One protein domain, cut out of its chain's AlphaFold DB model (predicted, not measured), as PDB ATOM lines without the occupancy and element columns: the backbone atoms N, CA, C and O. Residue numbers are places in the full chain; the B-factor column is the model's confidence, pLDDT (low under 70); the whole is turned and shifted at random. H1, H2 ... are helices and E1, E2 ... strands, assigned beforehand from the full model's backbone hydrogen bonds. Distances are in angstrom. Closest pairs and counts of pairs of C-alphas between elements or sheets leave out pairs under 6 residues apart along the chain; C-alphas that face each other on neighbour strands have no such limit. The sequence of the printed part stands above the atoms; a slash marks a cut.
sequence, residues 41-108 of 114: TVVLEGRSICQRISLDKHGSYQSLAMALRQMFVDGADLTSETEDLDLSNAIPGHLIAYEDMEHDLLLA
ATOM      1  N   THR A  41       9.890  37.131  74.861       96.12
ATOM      2  CA  THR A  41      11.315  36.821  74.724       96.12
ATOM      3  C   THR A  41      11.781  36.030  75.937       96.12
ATOM      4  O   THR A  41      11.496  36.408  77.067       96.12
ATOM      5  N   VAL A  42      12.534  34.960  75.698       95.94
ATOM      6  CA  VAL A  42      13.195  34.173  76.738       95.94
ATOM      7  C   VAL A  42      14.694  34.402  76.636       95.94
ATOM      8  O   VAL A  42      15.306  34.150  75.590       95.94
ATOM      9  N   VAL A  43      15.270  34.885  77.732       94.75
ATOM     10  CA  VAL A  43      16.704  35.132  77.888       94.75
ATOM     11  C   VAL A  43      17.252  34.097  78.863       94.75
ATOM     12  O   VAL A  43      16.692  33.919  79.940       94.75
ATOM     13  N   LEU A  44      18.333  33.414  78.485       94.50
ATOM     14  CA  LEU A  44      19.029  32.469  79.357       94.50
ATOM     15  C   LEU A  44      20.450  32.964  79.615       94.50
ATOM     16  O   LEU A  44      21.178  33.278  78.669       94.50
ATOM     17  N   GLU A  45      20.846  33.014  80.886       92.31
ATOM     18  CA  GLU A  45      22.209  33.370  81.273       92.31
ATOM     19  C   GLU A  45      23.231  32.446  80.585       92.31
ATOM     20  O   GLU A  45      23.016  31.247  80.411       92.31
ATOM     21  N   GLY A  46      24.342  33.018  80.116       90.88
ATOM     22  CA  GLY A  46      25.388  32.264  79.422       90.88
ATOM     23  C   GLY A  46      25.068  31.872  77.972       90.88
ATOM     24  O   GLY A  46      25.930  31.291  77.312       90.88
ATOM     25  N   ARG A  47      23.887  32.219  77.429       89.25
ATOM     26  CA  ARG A  47      23.568  32.055  75.999       89.25
ATOM     27  C   ARG A  47      23.540  33.400  75.269       89.25
ATOM     28  O   ARG A  47      22.855  34.334  75.666       89.25
ATOM     29  N   SER A  48      24.238  33.471  74.136       91.31
ATOM     30  CA  SER A  48      24.308  34.682  73.297       91.31
ATOM     31  C   SER A  48      23.083  34.896  72.402       91.31
ATOM     32  O   SER A  48      22.995  35.915  71.720       91.31
ATOM     33  N   ILE A  49      22.163  33.929  72.353       89.75
ATOM     34  CA  ILE A  49      20.958  33.979  71.525       89.75
ATOM     35  C   ILE A  49      19.717  33.809  72.394       89.75
ATOM     36  O   ILE A  49      19.586  32.838  73.139       89.75
ATOM     37  N   CYS A  50      18.807  34.772  72.277       93.06
ATOM     38  CA  CYS A  50      17.487  34.708  72.890       93.06
ATOM     39  C   CYS A  50      16.531  33.953  71.970       93.06
ATOM     40  O   CYS A  50      16.682  33.963  70.746       93.06
ATOM     41  N   GLN A  51      15.513  33.345  72.561       93.12
ATOM     42  CA  GLN A  51      14.447  32.684  71.819       93.12
ATOM     43  C   GLN A  51      13.108  33.362  72.112       93.12
ATOM     44  O   GLN A  51      12.991  34.139  73.058       93.12
ATOM     45  N   ARG A  52      12.086  33.084  71.301       95.62
ATOM     46  CA  ARG A  52      10.728  33.596  71.525       95.62
ATOM     47  C   ARG A  52       9.748  32.451  71.714       95.62
ATOM     48  O   ARG A  52       9.827  31.461  70.992       95.62
ATOM     49  N   ILE A  53       8.812  32.624  72.642       95.31
ATOM     50  CA  ILE A  53       7.768  31.646  72.950       95.31
ATOM     51  C   ILE A  53       6.392  32.314  72.965       95.31
ATOM     52  O   ILE A  53       6.234  33.457  73.389       95.31
ATOM     53  N   SER A  54       5.393  31.611  72.446       94.81
ATOM     54  CA  SER A  54       4.005  32.068  72.374       94.81
ATOM     55  C   SER A  54       3.238  31.482  73.554       94.81
ATOM     56  O   SER A  54       2.936  30.292  73.537       94.81
ATOM     57  N   LEU A  55       2.964  32.283  74.589       93.50
ATOM     58  CA  LEU A  55       2.336  31.792  75.827       93.50
ATOM     59  C   LEU A  55       0.913  31.259  75.603       93.50
ATOM     60  O   LEU A  55       0.511  30.312  76.263       93.50
ATOM     61  N   ASP A  56       0.193  31.796  74.619       92.19
ATOM     62  CA  ASP A  56      -1.143  31.359  74.192       92.19
ATOM     63  C   ASP A  56      -1.190  29.911  73.675       92.19
ATOM     64  O   ASP A  56      -2.251  29.291  73.651       92.19
ATOM     65  N   LYS A  57      -0.042  29.343  73.285       92.94
ATOM     66  CA  LYS A  57       0.064  27.947  72.830       92.94
ATOM     67  C   LYS A  57       0.230  26.946  73.974       92.94
ATOM     68  O   LYS A  57       0.281  25.743  73.721       92.94
ATOM     69  N   HIS A  58       0.338  27.426  75.210       94.06
ATOM     70  CA  HIS A  58       0.569  26.623  76.404       94.06
ATOM     71  C   HIS A  58      -0.657  26.702  77.320       94.06
ATOM     72  O   HIS A  58      -1.194  27.774  77.571       94.06
ATOM     73  N   GLY A  59      -1.126  25.552  77.808       93.81
ATOM     74  CA  GLY A  59      -2.289  25.472  78.706       93.81
ATOM     75  C   GLY A  59      -1.917  25.348  80.184       93.81
ATOM     76  O   GLY A  59      -2.794  25.278  81.038       93.81
ATOM     77  N   SER A  60      -0.623  25.240  80.488       94.62
ATOM     78  CA  SER A  60      -0.111  25.074  81.847       94.62
ATOM     79  C   SER A  60       1.381  25.383  81.922       94.62
ATOM     80  O   SER A  60       2.105  25.276  80.923       94.62
ATOM     81  N   TYR A  61       1.875  25.639  83.134       95.12
ATOM     82  CA  TYR A  61       3.311  25.746  83.395       95.12
ATOM     83  C   TYR A  61       4.096  24.492  83.011       95.12
ATOM     84  O   TYR A  61       5.231  24.608  82.567       95.12
ATOM     85  N   GLN A  62       3.491  23.307  83.105       94.00
ATOM     86  CA  GLN A  62       4.130  22.063  82.674       94.00
ATOM     87  C   GLN A  62       4.390  22.062  81.160       94.00
ATOM     88  O   GLN A  62       5.477  21.716  80.703       94.00
ATOM     89  N   SER A  63       3.414  22.510  80.362       94.38
ATOM     90  CA  SER A  63       3.590  22.628  78.908       94.38
ATOM     91  C   SER A  63       4.620  23.696  78.521       94.38
ATOM     92  O   SER A  63       5.334  23.525  77.533       94.38
ATOM     93  N   LEU A  64       4.743  24.763  79.320       95.50
ATOM     94  CA  LEU A  64       5.797  25.766  79.175       95.50
ATOM     95  C   LEU A  64       7.176  25.185  79.534       95.50
ATOM     96  O   LEU A  64       8.125  25.356  78.772       95.50
ATOM     97  N   ALA A  65       7.284  24.458  80.649       94.81
ATOM     98  CA  ALA A  65       8.511  23.796  81.092       94.81
ATOM     99  C   ALA A  65       9.051  22.826  80.032       94.81
ATOM    100  O   ALA A  65      10.235  22.866  79.697       94.81
ATOM    101  N   MET A  66       8.165  22.021  79.434       93.44
ATOM    102  CA  MET A  66       8.508  21.148  78.308       93.44
ATOM    103  C   MET A  66       9.088  21.928  77.125       93.44
ATOM    104  O   MET A  66      10.121  21.539  76.583       93.44
ATOM    105  N   ALA A  67       8.461  23.038  76.733       94.44
ATOM    106  CA  ALA A  67       8.954  23.852  75.626       94.44
ATOM    107  C   ALA A  67      10.323  24.474  75.935       94.44
ATOM    108  O   ALA A  67      11.229  24.413  75.107       94.44
ATOM    109  N   LEU A  68      10.518  24.999  77.148       94.50
ATOM    110  CA  LEU A  68      11.810  25.537  77.583       94.50
ATOM    111  C   LEU A  68      12.911  24.468  77.562       94.50
ATOM    112  O   LEU A  68      14.004  24.729  77.053       94.50
ATOM    113  N   ARG A  69      12.614  23.249  78.030       92.81
ATOM    114  CA  ARG A  69      13.540  22.110  77.971       92.81
ATOM    115  C   ARG A  69      13.965  21.822  76.530       92.81
ATOM    116  O   ARG A  69      15.156  21.722  76.260       92.81
ATOM    117  N   GLN A  70      13.012  21.763  75.598       91.31
ATOM    118  CA  GLN A  70      13.292  21.539  74.173       91.31
ATOM    119  C   GLN A  70      14.135  22.653  73.548       91.31
ATOM    120  O   GLN A  70      14.959  22.394  72.675       91.31
ATOM    121  N   MET A  71      13.913  23.900  73.967       91.06
ATOM    122  CA  MET A  71      14.574  25.068  73.384       91.06
ATOM    123  C   MET A  71      16.010  25.266  73.884       91.06
ATOM    124  O   MET A  71      16.824  25.843  73.159       91.06
ATOM    125  N   PHE A  72      16.315  24.834  75.111       90.38
ATOM    126  CA  PHE A  72      17.562  25.187  75.798       90.38
ATOM    127  C   PHE A  72      18.385  24.005  76.315       90.38
ATOM    128  O   PHE A  72      19.525  24.220  76.735       90.38
ATOM    129  N   VAL A  73      17.865  22.777  76.286       88.94
ATOM    130  CA  VAL A  73      18.610  21.579  76.692       88.94
ATOM    131  C   VAL A  73      18.819  20.687  75.476       88.94
ATOM    132  O   VAL A  73      17.917  19.992  75.010       88.94
ATOM    133  N   ASP A  74      20.038  20.726  74.946       82.75
ATOM    134  CA  ASP A  74      20.427  19.953  73.774       82.75
ATOM    135  C   ASP A  74      20.363  18.446  74.082       82.75
ATOM    136  O   ASP A  74      20.923  17.975  75.071       82.75
ATOM    137  N   GLY A  75      19.666  17.681  73.237       76.00
ATOM    138  CA  GLY A  75      19.495  16.235  73.425       76.00
ATOM    139  C   GLY A  75      18.451  15.834  74.472       76.00
ATOM    140  O   GLY A  75      18.454  14.684  74.902       76.00
ATOM    141  N   ALA A  76      17.563  16.746  74.882       72.62
ATOM    142  CA  ALA A  76      16.449  16.416  75.765       72.62
ATOM    143  C   ALA A  76      15.526  15.354  75.135       72.62
ATOM    144  O   ALA A  76      14.794  15.635  74.183       72.62
ATOM    145  N   ASP A  77      15.549  14.138  75.684       69.69
ATOM    146  CA  ASP A  77      14.596  13.087  75.338       69.69
ATOM    147  C   ASP A  77      13.287  13.305  76.107       69.69
ATOM    148  O   ASP A  77      13.184  13.082  77.313       69.69
ATOM    149  N   LEU A  78      12.270  13.760  75.385       66.81
ATOM    150  CA  LEU A  78      10.941  14.056  75.920       66.81
ATOM    151  C   LEU A  78      10.138  12.800  76.260       66.81
ATOM    152  O   LEU A  78       8.999  12.910  76.702       66.81
ATOM    153  N   THR A  79      10.668  11.607  75.994       65.12
ATOM    154  CA  THR A  79       9.910  10.366  76.171       65.12
ATOM    155  C   THR A  79      10.052   9.753  77.563       65.12
ATOM    156  O   THR A  79       9.197   8.955  77.933       65.12
ATOM    157  N   SER A  80      11.076  10.134  78.342       59.22
ATOM    158  CA  SER A  80      11.398   9.465  79.617       59.22
ATOM    159  C   SER A  80      11.324  10.347  80.871       59.22
ATOM    160  O   SER A  80      11.222   9.801  81.962       59.22
ATOM    161  N   GLU A  81      11.346  11.681  80.754       63.69
ATOM    162  CA  GLU A  81      11.423  12.592  81.921       63.69
ATOM    163  C   GLU A  81      10.207  13.522  82.082       63.69
ATOM    164  O   GLU A  81      10.259  14.487  82.835       63.69
ATOM    165  N   THR A  82       9.106  13.286  81.366       67.88
ATOM    166  CA  THR A  82       7.970  14.229  81.333       67.88
ATOM    167  C   THR A  82       7.083  14.207  82.569       67.88
ATOM    168  O   THR A  82       6.409  15.207  82.824       67.88
ATOM    169  N   GLU A  83       7.066  13.111  83.331       72.62
ATOM    170  CA  GLU A  83       6.191  12.986  84.504       72.62
ATOM    171  C   GLU A  83       6.636  13.889  85.666       72.62
ATOM    172  O   GLU A  83       5.777  14.434  86.356       72.62
ATOM    173  N   ASP A  84       7.940  14.151  85.797       83.56
ATOM    174  CA  ASP A  84       8.515  14.992  86.861       83.56
ATOM    175  C   ASP A  84       9.016  16.360  86.355       83.56
ATOM    176  O   ASP A  84       9.662  17.103  87.096       83.56
ATOM    177  N   LEU A  85       8.769  16.703  85.085       90.19
ATOM    178  CA  LEU A  85       9.239  17.962  84.503       90.19
ATOM    179  C   LEU A  85       8.298  19.123  84.845       90.19
ATOM    180  O   LEU A  85       7.154  19.174  84.391       90.19
ATOM    181  N   ASP A  86       8.822  20.110  85.562       92.75
ATOM    182  CA  ASP A  86       8.158  21.363  85.897       92.75
ATOM    183  C   ASP A  86       9.101  22.566  85.698       92.75
ATOM    184  O   ASP A  86      10.184  22.458  85.123       92.75
ATOM    185  N   LEU A  87       8.685  23.762  86.126       93.44
ATOM    186  CA  LEU A  87       9.511  24.963  85.969       93.44
ATOM    187  C   LEU A  87      10.796  24.944  86.810       93.44
ATOM    188  O   LEU A  87      11.748  25.632  86.446       93.44
ATOM    189  N   SER A  88      10.840  24.181  87.905       91.88
ATOM    190  CA  SER A  88      12.001  24.117  88.801       91.88
ATOM    191  C   SER A  88      13.170  23.337  88.195       91.88
ATOM    192  O   SER A  88      14.325  23.576  88.550       91.88
ATOM    193  N   ASN A  89      12.883  22.427  87.258       92.56
ATOM    194  CA  ASN A  89      13.872  21.581  86.589       92.56
ATOM    195  C   ASN A  89      13.831  21.663  85.046       92.56
ATOM    196  O   ASN A  89      14.599  20.963  84.372       92.56
ATOM    197  N   ALA A  90      13.008  22.557  84.478       94.06
ATOM    198  CA  ALA A  90      12.901  22.812  83.038       94.06
ATOM    199  C   ALA A  90      14.264  23.063  82.377       94.06
ATOM    200  O   ALA A  90      14.553  22.527  81.306       94.06
ATOM    201  N   ILE A  91      15.125  23.847  83.030       93.62
ATOM    202  CA  ILE A  91      16.494  24.110  82.590       93.62
ATOM    203  C   ILE A  91      17.424  23.852  83.784       93.62
ATOM    204  O   ILE A  91      17.369  24.597  84.763       93.62
ATOM    205  N   PRO A  92      18.289  22.821  83.738       91.44
ATOM    206  CA  PRO A  92      19.172  22.500  84.853       91.44
ATOM    207  C   PRO A  92      20.017  23.698  85.299       91.44
ATOM    208  O   PRO A  92      20.651  24.370  84.481       91.44
ATOM    209  N   GLY A  93      20.022  23.959  86.607       92.81
ATOM    210  CA  GLY A  93      20.799  25.039  87.222       92.81
ATOM    211  C   GLY A  93      20.223  26.445  87.048       92.81
ATOM    212  O   GLY A  93      20.886  27.398  87.442       92.81
ATOM    213  N   HIS A  94      19.020  26.586  86.484       94.75
ATOM    214  CA  HIS A  94      18.397  27.886  86.249       94.75
ATOM    215  C   HIS A  94      17.014  27.964  86.890       94.75
ATOM    216  O   HIS A  94      16.278  26.981  86.943       94.75
ATOM    217  N   LEU A  95      16.663  29.164  87.350       95.31
ATOM    218  CA  LEU A  95      15.315  29.506  87.792       95.31
ATOM    219  C   LEU A  95      14.610  30.288  86.688       95.31
ATOM    220  O   LEU A  95      15.234  31.092  85.992       95.31
ATOM    221  N   ILE A  96      13.309  30.059  86.536       96.25
ATOM    222  CA  ILE A  96      12.494  30.742  85.533       96.25
ATOM    223  C   ILE A  96      11.779  31.921  86.190       96.25
ATOM    224  O   ILE A  96      10.989  31.739  87.114       96.25
ATOM    225  N   ALA A  97      12.037  33.123  85.686       96.81
ATOM    226  CA  ALA A  97      11.382  34.359  86.093       96.81
ATOM    227  C   ALA A  97      10.809  35.084  84.868       96.81
ATOM    228  O   ALA A  97      11.236  34.833  83.738       96.81
ATOM    229  N   TYR A  98       9.844  35.970  85.088       95.38
ATOM    230  CA  TYR A  98       9.270  36.822  84.052       95.38
ATOM    231  C   TYR A  98       9.231  38.275  84.519       95.38
ATOM    232  O   TYR A  98       9.127  38.552  85.710       95.38
ATOM    233  N   GLU A  99       9.342  39.186  83.558       95.69
ATOM    234  CA  GLU A  99       9.080  40.608  83.759       95.69
ATOM    235  C   GLU A  99       7.594  40.852  83.489       95.69
ATOM    236  O   GLU A  99       7.081  40.453  82.436       95.69
ATOM    237  N   ASP A 100       6.892  41.438  84.453       93.06
ATOM    238  CA  ASP A 100       5.475  41.756  84.312       93.06
ATOM    239  C   ASP A 100       5.244  43.147  83.685       93.06
ATOM    240  O   ASP A 100       6.153  43.794  83.165       93.06
ATOM    241  N   MET A 101       3.991  43.611  83.676       91.50
ATOM    242  CA  MET A 101       3.641  44.917  83.103       91.50
ATOM    243  C   MET A 101       4.149  46.106  83.932       91.50
ATOM    244  O   MET A 101       4.159  47.227  83.421       91.50
ATOM    245  N   GLU A 102       4.532  45.878  85.188       96.06
ATOM    246  CA  GLU A 102       5.075  46.881  86.106       96.06
ATOM    247  C   GLU A 102       6.612  46.913  86.069       96.06
ATOM    248  O   GLU A 102       7.223  47.729  86.759       96.06
ATOM    249  N   HIS A 103       7.223  46.109  85.188       93.81
ATOM    250  CA  HIS A 103       8.669  45.901  85.075       93.81
ATOM    251  C   HIS A 103       9.283  45.193  86.290       93.81
ATOM    252  O   HIS A 103      10.497  45.274  86.511       93.81
ATOM    253  N   ASP A 104       8.462  44.468  87.052       96.00
ATOM    254  CA  ASP A 104       8.918  43.677  88.183       96.00
ATOM    255  C   ASP A 104       9.345  42.286  87.722       96.00
ATOM    256  O   ASP A 104       8.691  41.625  86.911       96.00
ATOM    257  N   LEU A 105      10.475  41.835  88.260       95.38
ATOM    258  CA  LEU A 105      11.039  40.529  87.953       95.38
ATOM    259  C   LEU A 105      10.521  39.516  88.977       95.38
ATOM    260  O   LEU A 105      10.952  39.502  90.132       95.38
ATOM    261  N   LEU A 106       9.579  38.682  88.547       95.94
ATOM    262  CA  LEU A 106       8.832  37.758  89.397       95.94
ATOM    263  C   LEU A 106       9.152  36.304  89.061       95.94
ATOM    264  O   LEU A 106       9.449  35.961  87.916       95.94
ATOM    265  N   LEU A 107       9.056  35.424  90.057       96.12
ATOM    266  CA  LEU A 107       9.260  33.995  89.849       96.12
ATOM    267  C   LEU A 107       8.069  33.391  89.090       96.12
ATOM    268  O   LEU A 107       6.901  33.625  89.415       96.12
ATOM    269  N   ALA A 108       8.352  32.581  88.072       93.94
ATOM    270  CA  ALA A 108       7.309  31.851  87.368       93.94
ATOM    271  C   ALA A 108       6.773  30.711  88.254       93.94
ATOM    272  O   ALA A 108       7.540  29.884  88.742       93.94
TER     273      ALA A 108
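AT A GLANCE: This is residues 41 to 108 of the 114 residues of the protein "Auxin-responsive protein" of Microthlaspi erraticum (UniProt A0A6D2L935). Little regular structure: one helix, H1, stands between a small hairpin, E2 and E3, at one end of the longest axis and a wide loop, residues 73 to 96, that swings to the other end and returns. The short strand E1 lies to one side of H1, paired with residues 41 to 42. The 68 printed residues hold E1, H1, E2 and E3 in that order, 21 residues in named elements, mixed in class; the whole is compact, radius of gyration of the C-alphas 12.1 A, spanning 38 by 28 by 20 A.

IN THESE COORDINATES: Find E1, residues 51 to 53, from C-alpha 51 at (14.447, 32.684, 71.819), 6.9 A long. H1, residues 61 to 72, runs 16.2 A from (3.311, 25.746, 83.395). E2, residues 97 to 99, is 7.1 A long; E3, residues 105 to 107, is 7.0 A and ends at (9.260, 33.995, 89.849).

HOW THE PARTS SIT: Look at Gln 51 and Met 71, the closest C-alphas of E1 and H1, 7.8 A apart. In H1 every O i to N i+4 pair is within hydrogen-bond range. E2 and E3 form an antiparallel hairpin at 146 degrees, N 98 and O 106 within hydrogen-bond range at 2.9 A. E1 is apart from both.

THE WHOLE: Ser 80 and Glu 102 have the C-alphas farthest apart, 38.5 A. The printed part has no cut; the link from H1 to E2 is long, 24 residues, and residues 77 to 82 have pLDDT under 70.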